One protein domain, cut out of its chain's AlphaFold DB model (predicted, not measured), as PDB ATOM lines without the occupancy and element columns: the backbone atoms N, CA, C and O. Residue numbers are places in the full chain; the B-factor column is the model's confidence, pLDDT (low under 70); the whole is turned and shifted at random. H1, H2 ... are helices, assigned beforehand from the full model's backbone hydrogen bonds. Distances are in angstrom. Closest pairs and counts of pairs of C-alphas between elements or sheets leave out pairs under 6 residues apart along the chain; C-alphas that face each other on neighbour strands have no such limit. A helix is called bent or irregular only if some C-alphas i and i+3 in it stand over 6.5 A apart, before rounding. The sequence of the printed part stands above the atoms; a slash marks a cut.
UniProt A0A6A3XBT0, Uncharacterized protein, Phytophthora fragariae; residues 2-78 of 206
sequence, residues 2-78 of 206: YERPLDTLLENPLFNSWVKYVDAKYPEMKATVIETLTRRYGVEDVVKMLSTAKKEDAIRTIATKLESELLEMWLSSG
ATOM      1  N   TYR A   2     -48.220  37.042 -34.102       39.97
ATOM      2  CA  TYR A   2     -47.472  38.302 -34.087       39.97
ATOM      3  C   TYR A   2     -45.982  37.965 -34.016       39.97
ATOM      4  O   TYR A   2     -45.503  37.485 -32.987       39.97
ATOM      5  N   GLU A   3     -45.262  38.131 -35.121       50.25
ATOM      6  CA  GLU A   3     -43.805  38.074 -35.082       50.25
ATOM      7  C   GLU A   3     -43.299  39.240 -34.235       50.25
ATOM      8  O   GLU A   3     -43.760  40.374 -34.374       50.25
ATOM      9  N   ARG A   4     -42.395  38.944 -33.297       59.50
ATOM     10  CA  ARG A   4     -41.767  39.984 -32.488       59.50
ATOM     11  C   ARG A   4     -40.880  40.841 -33.403       59.50
ATOM     12  O   ARG A   4     -40.094  40.250 -34.147       59.50
ATOM     13  N   PRO A   5     -40.984  42.176 -33.345       71.50
ATOM     14  CA  PRO A   5     -40.131  43.074 -34.114       71.50
ATOM     15  C   PRO A   5     -38.638  42.798 -33.848       71.50
ATOM     16  O   PRO A   5     -38.231  42.628 -32.695       71.50
ATOM     17  N   LEU A   6     -37.839  42.677 -34.918       75.56
ATOM     18  CA  LEU A   6     -36.417  42.297 -34.867       75.56
ATOM     19  C   LEU A   6     -35.569  43.262 -34.024       75.56
ATOM     20  O   LEU A   6     -34.644  42.840 -33.338       75.56
ATOM     21  N   ASP A   7     -35.910  44.544 -34.060       69.06
ATOM     22  CA  ASP A   7     -35.345  45.616 -33.236       69.06
ATOM     23  C   ASP A   7     -35.421  45.310 -31.731       69.06
ATOM     24  O   ASP A   7     -34.438  45.502 -31.027       69.06
ATOM     25  N   THR A   8     -36.517  44.713 -31.255       78.81
ATOM     26  CA  THR A   8     -36.698  44.365 -29.829       78.81
ATOM     27  C   THR A   8     -36.114  43.002 -29.429       78.81
ATOM     28  O   THR A   8     -36.118  42.629 -28.252       78.81
ATOM     29  N   LEU A   9     -35.621  42.204 -30.387       83.94
ATOM     30  CA  LEU A   9     -35.174  40.833 -30.116       83.94
ATOM     31  C   LEU A   9     -33.944  40.794 -29.203       83.94
ATOM     32  O   LEU A   9     -33.898  39.979 -28.282       83.94
ATOM     33  N   LEU A  10     -32.966  41.668 -29.451       81.81
ATOM     34  CA  LEU A  10     -31.731  41.746 -28.659       81.81
ATOM     35  C   LEU A  10     -31.941  42.399 -27.291       81.81
ATOM     36  O   LEU A  10     -31.157  42.175 -26.374       81.81
ATOM     37  N   GLU A  11     -33.016  43.160 -27.124       80.50
ATOM     38  CA  GLU A  11     -33.405  43.729 -25.834       80.50
ATOM     39  C   GLU A  11     -34.046  42.675 -24.921       80.50
ATOM     40  O   GLU A  11     -34.082  42.831 -23.701       80.50
ATOM     41  N   ASN A  12     -34.519  41.558 -25.485       86.50
ATOM     42  CA  ASN A  12     -35.148  40.500 -24.712       86.50
ATOM     43  C   ASN A  12     -34.113  39.760 -23.831       86.50
ATOM     44  O   ASN A  12     -33.276  39.008 -24.348       86.50
ATOM     45  N   PRO A  13     -34.212  39.845 -22.489       85.44
ATOM     46  CA  PRO A  13     -33.259  39.209 -21.580       85.44
ATOM     47  C   PRO A  13     -33.253  37.677 -21.684       85.44
ATOM     48  O   PRO A  13     -32.224  37.048 -21.420       85.44
ATOM     49  N   LEU A  14     -34.365  37.066 -22.112       86.25
ATOM     50  CA  LEU A  14     -34.434  35.624 -22.365       86.25
ATOM     51  C   LEU A  14     -33.627  35.234 -23.603       86.25
ATOM     52  O   LEU A  14     -32.943  34.214 -23.577       86.25
ATOM     53  N   PHE A  15     -33.664  36.050 -24.662       85.81
ATOM     54  CA  PHE A  15     -32.851  35.813 -25.854       85.81
ATOM     55  C   PHE A  15     -31.364  35.914 -25.508       85.81
ATOM     56  O   PHE A  15     -30.595  35.004 -25.798       85.81
ATOM     57  N   ASN A  16     -30.978  36.960 -24.776       85.12
ATOM     58  CA  ASN A  16     -29.598  37.158 -24.335       85.12
ATOM     59  C   ASN A  16     -29.094  36.023 -23.431       85.12
ATOM     60  O   ASN A  16     -27.953  35.578 -23.566       85.12
ATOM     61  N   SER A  17     -29.945  35.532 -22.525       87.44
ATOM     62  CA  SER A  17     -29.641  34.363 -21.691       87.44
ATOM     63  C   SER A  17     -29.482  33.092 -22.523       87.44
ATOM     64  O   SER A  17     -28.564  32.313 -22.278       87.44
ATOM     65  N   TRP A  18     -30.334  32.899 -23.530       85.75
ATOM     66  CA  TRP A  18     -30.252  31.759 -24.436       85.75
ATOM     67  C   TRP A  18     -28.977  31.783 -25.286       85.75
ATOM     68  O   TRP A  18     -28.295  30.764 -25.343       85.75
ATOM     69  N   VAL A  19     -28.595  32.932 -25.861       85.75
ATOM     70  CA  VAL A  19     -27.326  33.071 -26.603       85.75
ATOM     71  C   VAL A  19     -26.148  32.678 -25.709       85.75
ATOM     72  O   VAL A  19     -25.386  31.778 -26.053       85.75
ATOM     73  N   LYS A  20     -26.068  33.250 -24.497       85.12
ATOM     74  CA  LYS A  20     -25.030  32.905 -23.508       85.12
ATOM     75  C   LYS A  20     -25.018  31.417 -23.146       85.12
ATOM     76  O   LYS A  20     -23.954  30.847 -22.926       85.12
ATOM     77  N   TYR A  21     -26.190  30.794 -23.049       84.25
ATOM     78  CA  TYR A  21     -26.305  29.370 -22.752       84.25
ATOM     79  C   TYR A  21     -25.782  28.505 -23.902       84.25
ATOM     80  O   TYR A  21     -24.966  27.617 -23.656       84.25
ATOM     81  N   VAL A  22     -26.218  28.775 -25.139       83.00
ATOM     82  CA  VAL A  22     -25.754  28.053 -26.335       83.00
ATOM     83  C   VAL A  22     -24.242  28.163 -26.449       83.00
ATOM     84  O   VAL A  22     -23.566  27.157 -26.608       83.00
ATOM     85  N   ASP A  23     -23.699  29.354 -26.232       77.75
ATOM     86  CA  ASP A  23     -22.262  29.596 -26.260       77.75
ATOM     87  C   ASP A  23     -21.462  28.786 -25.243       77.75
ATOM     88  O   ASP A  23     -20.362  28.319 -25.536       77.75
ATOM     89  N   ALA A  24     -21.995  28.664 -24.028       84.12
ATOM     90  CA  ALA A  24     -21.336  27.956 -22.942       84.12
ATOM     91  C   ALA A  24     -21.439  26.433 -23.089       84.12
ATOM     92  O   ALA A  24     -20.613  25.710 -22.532       84.12
ATOM     93  N   LYS A  25     -22.475  25.939 -23.773       82.00
ATOM     94  CA  LYS A  25     -22.780  24.505 -23.868       82.00
ATOM     95  C   LYS A  25     -22.429  23.877 -25.210       82.00
ATOM     96  O   LYS A  25     -22.117  22.694 -25.221       82.00
ATOM     97  N   TYR A  26     -22.448  24.661 -26.281       79.50
ATOM     98  CA  TYR A  26     -22.264  24.221 -27.661       79.50
ATOM     99  C   TYR A  26     -21.365  25.218 -28.417       79.50
ATOM    100  O   TYR A  26     -21.818  25.894 -29.346       79.50
ATOM    101  N   PRO A  27     -20.093  25.388 -28.008       71.06
ATOM    102  CA  PRO A  27     -19.179  26.352 -28.625       71.06
ATOM    103  C   PRO A  27     -18.922  26.100 -30.122       71.06
ATOM    104  O   PRO A  27     -18.511  27.021 -30.826       71.06
ATOM    105  N   GLU A  28     -19.171  24.887 -30.608       70.94
ATOM    106  CA  GLU A  28     -19.139  24.484 -32.016       70.94
ATOM    107  C   GLU A  28     -20.374  24.937 -32.817       70.94
ATOM    108  O   GLU A  28     -20.314  25.025 -34.040       70.94
ATOM    109  N   MET A  29     -21.478  25.279 -32.141       66.94
ATOM    110  CA  MET A  29     -22.746  25.716 -32.746       66.94
ATOM    111  C   MET A  29     -22.906  27.248 -32.792       66.94
ATOM    112  O   MET A  29     -24.005  27.765 -32.992       66.94
ATOM    113  N   LYS A  30     -21.826  28.016 -32.613       61.91
ATOM    114  CA  LYS A  30     -21.874  29.493 -32.634       61.91
ATOM    115  C   LYS A  30     -22.441  30.048 -33.943       61.91
ATOM    116  O   LYS A  30     -23.357  30.865 -33.933       61.91
ATOM    117  N   ALA A  31     -21.996  29.509 -35.080       63.81
ATOM    118  CA  ALA A  31     -22.528  29.883 -36.390       63.81
ATOM    119  C   ALA A  31     -24.048  29.632 -36.510       63.81
ATOM    120  O   ALA A  31     -24.731  30.324 -37.258       63.81
ATOM    121  N   THR A  32     -24.609  28.703 -35.731       77.69
ATOM    122  CA  THR A  32     -26.007  28.269 -35.835       77.69
ATOM    123  C   THR A  32     -26.996  29.321 -35.324       77.69
ATOM    124  O   THR A  32     -28.116  29.412 -35.838       77.69
ATOM    125  N   VAL A  33     -26.606  30.158 -34.351       85.62
ATOM    126  CA  VAL A  33     -27.457  31.259 -33.859       85.62
ATOM    127  C   VAL A  33     -27.604  32.326 -34.937       85.62
ATOM    128  O   VAL A  33     -28.725  32.656 -35.335       85.62
ATOM    129  N   ILE A  34     -26.483  32.837 -35.447       89.56
ATOM    130  CA  ILE A  34     -26.487  33.885 -36.466       89.56
ATOM    131  C   ILE A  34     -27.045  33.389 -37.808       89.56
ATOM    132  O   ILE A  34     -27.794  34.108 -38.475       89.56
ATOM    133  N   GLU A  35     -26.788  32.134 -38.175       89.06
ATOM    134  CA  GLU A  35     -27.408  31.481 -39.329       89.06
ATOM    135  C   GLU A  35     -28.934  31.434 -39.175       89.06
ATOM    136  O   GLU A  35     -29.675  31.801 -40.088       89.06
ATOM    137  N   THR A  36     -29.434  31.056 -37.995       89.50
ATOM    138  CA  THR A  36     -30.878  31.017 -37.736       89.50
ATOM    139  C   THR A  36     -31.506  32.406 -37.829       89.50
ATOM    140  O   THR A  36     -32.563  32.553 -38.445       89.50
ATOM    141  N   LEU A  37     -30.857  33.431 -37.266       90.38
ATOM    142  CA  LEU A  37     -31.325  34.816 -37.353       90.38
ATOM    143  C   LEU A  37     -31.376  35.300 -38.805       90.38
ATOM    144  O   LEU A  37     -32.402  35.820 -39.240       90.38
ATOM    145  N   THR A  38     -30.301  35.099 -39.568       92.50
ATOM    146  CA  THR A  38     -30.219  35.553 -40.966       92.50
ATOM    147  C   THR A  38     -31.182  34.801 -41.879       92.50
ATOM    148  O   THR A  38     -31.760  35.413 -42.775       92.50
ATOM    149  N   ARG A  39     -31.434  33.512 -41.626       90.56
ATOM    150  CA  ARG A  39     -32.452  32.725 -42.339       90.56
ATOM    151  C   ARG A  39     -33.872  33.193 -42.033       90.56
ATOM    152  O   ARG A  39     -34.719  33.161 -42.919       90.56
ATOM    153  N   ARG A  40     -34.145  33.590 -40.787       89.38
ATOM    154  CA  ARG A  40     -35.491  33.975 -40.342       89.38
ATOM    155  C   ARG A  40     -35.856  35.406 -40.717       89.38
ATOM    156  O   ARG A  40     -36.974  35.640 -41.153       89.38
ATOM    157  N   TYR A  41     -34.929  36.337 -40.526       88.56
ATOM    158  CA  TYR A  41     -35.188  37.773 -40.646       88.56
ATOM    159  C   TYR A  41     -34.499  38.421 -41.848       88.56
ATOM    160  O   TYR A  41     -34.740  39.585 -42.136       88.56
ATOM    161  N   GLY A  42     -33.646  37.683 -42.559       91.50
ATOM    162  CA  GLY A  42     -32.842  38.230 -43.642       91.50
ATOM    163  C   GLY A  42     -31.542  38.860 -43.145       91.50
ATOM    164  O   GLY A  42     -31.440  39.430 -42.059       91.50
ATOM    165  N   VAL A  43     -30.506  38.746 -43.973       92.12
ATOM    166  CA  VAL A  43     -29.152  39.207 -43.638       92.12
ATOM    167  C   VAL A  43     -29.069  40.720 -43.422       92.12
ATOM    168  O   VAL A  43     -28.399  41.166 -42.496       92.12
ATOM    169  N   GLU A  44     -29.767  41.514 -44.233       90.06
ATOM    170  CA  GLU A  44     -29.727  42.978 -44.146       90.06
ATOM    171  C   GLU A  44     -30.301  43.480 -42.824       90.06
ATOM    172  O   GLU A  44     -29.711  44.345 -42.176       90.06
ATOM    173  N   ASP A  45     -31.435  42.923 -42.406       90.38
ATOM    174  CA  ASP A  45     -32.125  43.374 -41.206       90.38
ATOM    175  C   ASP A  45     -31.399  42.902 -39.947       90.38
ATOM    176  O   ASP A  45     -31.259  43.677 -39.000       90.38
ATOM    177  N   VAL A  46     -30.801  41.705 -39.972       92.44
ATOM    178  CA  VAL A  46     -29.896  41.252 -38.905       92.44
ATOM    179  C   VAL A  46     -28.682  42.174 -38.777       92.44
ATOM    180  O   VAL A  46     -28.354  42.589 -37.669       92.44
ATOM    181  N   VAL A  47     -28.034  42.564 -39.879       92.50
ATOM    182  CA  VAL A  47     -26.881  43.481 -39.822       92.50
ATOM    183  C   VAL A  47     -27.281  44.858 -39.279       92.50
ATOM    184  O   VAL A  47     -26.551  45.434 -38.465       92.50
ATOM    185  N   LYS A  48     -28.444  45.393 -39.675       89.50
ATOM    186  CA  LYS A  48     -28.972  46.656 -39.127       89.50
ATOM    187  C   LYS A  48     -29.255  46.540 -37.630       89.50
ATOM    188  O   LYS A  48     -28.838  47.415 -36.874       89.50
ATOM    189  N   MET A  49     -29.906  45.458 -37.203       90.38
ATOM    190  CA  MET A  49     -30.193  45.169 -35.797       90.38
ATOM    191  C   MET A  49     -28.899  45.124 -34.971       90.38
ATOM    192  O   MET A  49     -28.789  45.831 -33.971       90.38
ATOM    193  N   LEU A  50     -27.887  44.371 -35.418       91.94
ATOM    194  CA  LEU A  50     -26.585  44.298 -34.743       91.94
ATOM    195  C   LEU A  50     -25.895  45.667 -34.687       91.94
ATOM    196  O   LEU A  50     -25.367  46.061 -33.648       91.94
ATOM    197  N   SER A  51     -25.949  46.431 -35.780       88.69
ATOM    198  CA  SER A  51     -25.385  47.785 -35.848       88.69
ATOM    199  C   SER A  51     -26.042  48.758 -34.867       88.69
ATOM    200  O   SER A  51     -25.362  49.637 -34.329       88.69
ATOM    201  N   THR A  52     -27.350  48.631 -34.640       88.50
ATOM    202  CA  THR A  52     -28.080  49.418 -33.637       88.50
ATOM    203  C   THR A  52     -27.697  48.970 -32.233       88.50
ATOM    204  O   THR A  52     -27.221  49.792 -31.454       88.50
ATOM    205  N   ALA A  53     -27.770  47.670 -31.949       88.56
ATOM    206  CA  ALA A  53     -27.474  47.119 -30.631       88.56
ATOM    207  C   ALA A  53     -26.035  47.379 -30.159       88.56
ATOM    208  O   ALA A  53     -25.793  47.611 -28.980       88.56
ATOM    209  N   LYS A  54     -25.055  47.443 -31.068       89.94
ATOM    210  CA  LYS A  54     -23.674  47.815 -30.711       89.94
ATOM    211  C   LYS A  54     -23.544  49.216 -30.100       89.94
ATOM    212  O   LYS A  54     -22.538  49.498 -29.445       89.94
ATOM    213  N   LYS A  55     -24.521  50.103 -30.305       88.56
ATOM    214  CA  LYS A  55     -24.511  51.452 -29.721       88.56
ATOM    215  C   LYS A  55     -24.892  51.435 -28.240       88.56
ATOM    216  O   LYS A  55     -24.403  52.274 -27.495       88.56
ATOM    217  N   GLU A  56     -25.669  50.454 -27.805       88.06
ATOM    218  CA  GLU A  56     -26.178  50.354 -26.439       88.06
ATOM    219  C   GLU A  56     -25.242  49.537 -25.547       88.06
ATOM    220  O   GLU A  56     -24.965  48.372 -25.830       88.06
ATOM    221  N   ASP A  57     -24.763  50.128 -24.446       88.56
ATOM    222  CA  ASP A  57     -23.790  49.487 -23.543       88.56
ATOM    223  C   ASP A  57     -24.246  48.102 -23.060       88.56
ATOM    224  O   ASP A  57     -23.453  47.160 -23.041       88.56
ATOM    225  N   ALA A  58     -25.533  47.962 -22.721       85.62
ATOM    226  CA  ALA A  58     -26.094  46.747 -22.135       85.62
ATOM    227  C   ALA A  58     -26.021  45.520 -23.063       85.62
ATOM    228  O   ALA A  58     -25.858  44.395 -22.585       85.62
ATOM    229  N   ILE A  59     -26.125  45.724 -24.380       86.12
ATOM    230  CA  ILE A  59     -26.202  44.643 -25.378       86.12
ATOM    231  C   ILE A  59     -25.035  44.650 -26.374       86.12
ATOM    232  O   ILE A  59     -24.891  43.710 -27.162       86.12
ATOM    233  N   ARG A  60     -24.132  45.637 -26.292       90.94
ATOM    234  CA  ARG A  60     -22.968  45.781 -27.178       90.94
ATOM    235  C   ARG A  60     -22.120  44.521 -27.278       90.94
ATOM    236  O   ARG A  60     -21.701  44.166 -28.380       90.94
ATOM    237  N   THR A  61     -21.854  43.850 -26.160       90.56
ATOM    238  CA  THR A  61     -21.008  42.647 -26.141       90.56
ATOM    239  C   THR A  61     -21.634  41.506 -26.939       90.56
ATOM    240  O   THR A  61     -20.948  40.868 -27.734       90.56
ATOM    241  N   ILE A  62     -22.943  41.286 -26.783       88.94
ATOM    242  CA  ILE A  62     -23.676  40.242 -27.514       88.94
ATOM    243  C   ILE A  62     -23.740  40.600 -29.000       88.94
ATOM    244  O   ILE A  62     -23.434  39.766 -29.846       88.94
ATOM    245  N   ALA A  63     -24.060  41.854 -29.326       91.06
ATOM    246  CA  ALA A  63     -24.152  42.305 -30.711       91.06
ATOM    247  C   ALA A  63     -22.803  42.243 -31.449       91.06
ATOM    248  O   ALA A  63     -22.742  41.814 -32.597       91.06
ATOM    249  N   THR A  64     -21.707  42.621 -30.784       92.25
ATOM    250  CA  THR A  64     -20.352  42.527 -31.355       92.25
ATOM    251  C   THR A  64     -19.970  41.076 -31.615       92.25
ATOM    252  O   THR A  64     -19.408  40.768 -32.660       92.25
ATOM    253  N   LYS A  65     -20.322  40.179 -30.692       90.44
ATOM    254  CA  LYS A  65     -20.073  38.752 -30.850       90.44
ATOM    255  C   LYS A  65     -20.855  38.150 -32.022       90.44
ATOM    256  O   LYS A  65     -20.254  37.500 -32.869       90.44
ATOM    257  N   LEU A  66     -22.161  38.402 -32.094       92.00
ATOM    258  CA  LEU A  66     -23.004  37.924 -33.194       92.00
ATOM    259  C   LEU A  66     -22.548  38.488 -34.551       92.00
ATOM    260  O   LEU A  66     -22.649  37.805 -35.566       92.00
ATOM    261  N   GLU A  67     -22.014  39.715 -34.586       93.81
ATOM    262  CA  GLU A  67     -21.372  40.244 -35.792       93.81
ATOM    263  C   GLU A  67     -20.097  39.464 -36.138       93.81
ATOM    264  O   GLU A  67     -19.929  39.095 -37.293       93.81
ATOM    265  N   SER A  68     -19.220  39.156 -35.178       92.44
ATOM    266  CA  SER A  68     -18.040  38.315 -35.442       92.44
ATOM    267  C   SER A  68     -18.422  36.945 -36.009       92.44
ATOM    268  O   SER A  68     -17.860  36.534 -37.021       92.44
ATOM    269  N   GLU A  69     -19.435  36.293 -35.437       91.94
ATOM    270  CA  GLU A  69     -19.954  35.012 -35.936       91.94
ATOM    271  C   GLU A  69     -20.532  35.134 -37.352       91.94
ATOM    272  O   GLU A  69     -20.344  34.238 -38.175       91.94
ATOM    273  N   LEU A  70     -21.189  36.254 -37.679       94.75
ATOM    274  CA  LEU A  70     -21.667  36.532 -39.036       94.75
ATOM    275  C   LEU A  70     -20.506  36.577 -40.043       94.75
ATOM    276  O   LEU A  70     -20.603  35.999 -41.127       94.75
ATOM    277  N   LEU A  71     -19.417  37.269 -39.688       95.06
ATOM    278  CA  LEU A  71     -18.237  37.404 -40.544       95.06
ATOM    279  C   LEU A  71     -17.520  36.061 -40.729       95.06
ATOM    280  O   LEU A  71     -17.161  35.708 -41.853       95.06
ATOM    281  N   GLU A  72     -17.354  35.295 -39.649       92.12
ATOM    282  CA  GLU A  72     -16.766  33.951 -39.674       92.12
ATOM    283  C   GLU A  72     -17.614  32.972 -40.496       92.12
ATOM    284  O   GLU A  72     -17.080  32.191 -41.287       92.12
ATOM    285  N   MET A  73     -18.941  33.047 -40.383       91.69
ATOM    286  CA  MET A  73     -19.862  32.253 -41.197       91.69
ATOM    287  C   MET A  73     -19.698  32.569 -42.691       91.69
ATOM    288  O   MET A  73     -19.689  31.660 -43.521       91.69
ATOM    289  N   TRP A  74     -19.547  33.843 -43.071       95.38
ATOM    290  CA  TRP A  74     -19.296  34.209 -44.469       95.38
ATOM    291  C   TRP A  74     -17.941  33.709 -44.975       95.38
ATOM    292  O   TRP A  74     -17.890  33.176 -46.088       95.38
ATOM    293  N   LEU A  75     -16.891  33.836 -44.159       93.44
ATOM    294  CA  LEU A  75     -15.542  33.379 -44.493       93.44
ATOM    295  C   LEU A  75     -15.506  31.854 -44.680       93.44
ATOM    296  O   LEU A  75     -15.085  31.372 -45.728       93.44
ATOM    297  N   SER A  76     -16.015  31.097 -43.704       91.00
ATOM    298  CA  SER A  76     -16.065  29.625 -43.743       91.00
ATOM    299  C   SER A  76     -16.947  29.081 -44.869       91.00
ATOM    300  O   SER A  76     -16.662  28.024 -45.426       91.00
ATOM    301  N   SER A  77     -17.976  29.832 -45.272       91.19
ATOM    302  CA  SER A  77     -18.800  29.524 -46.449       91.19
ATOM    303  C   SER A  77     -18.134  29.898 -47.785       91.19
ATOM    304  O   SER A  77     -18.786  29.819 -48.828       91.19
ATOM    305  N   GLY A  78     -16.888  30.381 -47.776       92.38
ATOM    306  CA  GLY A  78     -16.137  30.765 -48.973       92.38
ATOM    307  C   GLY A  78     -16.714  31.973 -49.718       92.38
ATOM    308  O   GLY A  78     -16.549  32.089 -50.935       92.38
TER     309      GLY A  78
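Overview. This is residues 2 to 78 of the 206 residues of an uncharacterized protein of Phytophthora fragariae (UniProt A0A6A3XBT0). Two helical hairpins are packed together, one holding the long helix H4 with H3 beside it, the other holding H2 and H1, and H2 crosses H4 nearly at a right angle. H1 and H2 make a V that is closed at their linked ends, where residues 24 to 29 stand free. The printed part has 77 residues, with four named helices in the order H1, H2, H3, H4 and no named strand, and its class is all helix. It is compact, with a radius of gyration of the C-alphas of 11.8 A and a rounded outline of 31 by 27 by 26 A.

Along the chain. Find C-alpha 60 at (-22.968, 45.781, -27.178); from there H4, residues 60 to 76, runs 24.1 A to C-alpha 76 at (-16.065, 29.625, -43.743). Before it in the chain comes H3, residues 43 to 53, which is 15.3 A long. Look next at H2, residues 27 to 41, which measures 23.0 A and is irregular: C-alphas 28 and 31 are 7.7 A apart. H1, residues 13 to 25, begins with C-alpha 13 at (-33.259, 39.209, -21.580) and is 18.2 A long.

Arrangement. Begin at Glu 69 of H4 and look for Ala 31 of H2: their C-alphas, the closest of the two helices, are 5.8 A apart. H2 touches H4 with residues 30 to 35 alone, about perpendicular at 87 degrees. H4 touches H3 with residues 60 to 67 alone; the closest C-alphas are those of Leu 50 and Ala 63, 5.1 A apart. H3 and H4 are a helical hairpin, at a shallow tilt of 28 degrees, opposite ways. H2 is the hub, touching the three other helices. H2 and H3 touch only at the corner, and only just, with 3 pairs of C-alphas within 8 A; Thr 38 and Val 46 have the closest C-alphas, at 6.1 A. H1 and H2 are the other helical hairpin, running opposite ways at a steep tilt of 37 degrees, only just beyond shallow. H1 touches H2 with residues 19 to 23 alone, and the closest C-alphas are those of Asp 23 and Lys 30, at 6.4 A. H1 and H4 are close but not clearly touching, with C-alphas 16 and 62 closest at 7.4 A, and H1 and H3 are apart. The helix packing is mostly crossed, but only just. In H1, H3 and H4 every O i to N i+4 pair is within hydrogen-bond range; in H2, 7 of 11 are.

Size, cuts and confidence. The C-alphas of Tyr 2 and Gly 78, the two farthest apart, are 35.5 A from each other. The printed part has no cut. The links H1 to H2 and H2 to H3 are tight, and the link H3 to H4 is short. The mean pLDDT of the printed part is 84.9; look for values under 70 at residues 2 to 4, residue 7 and residues 29 to 31.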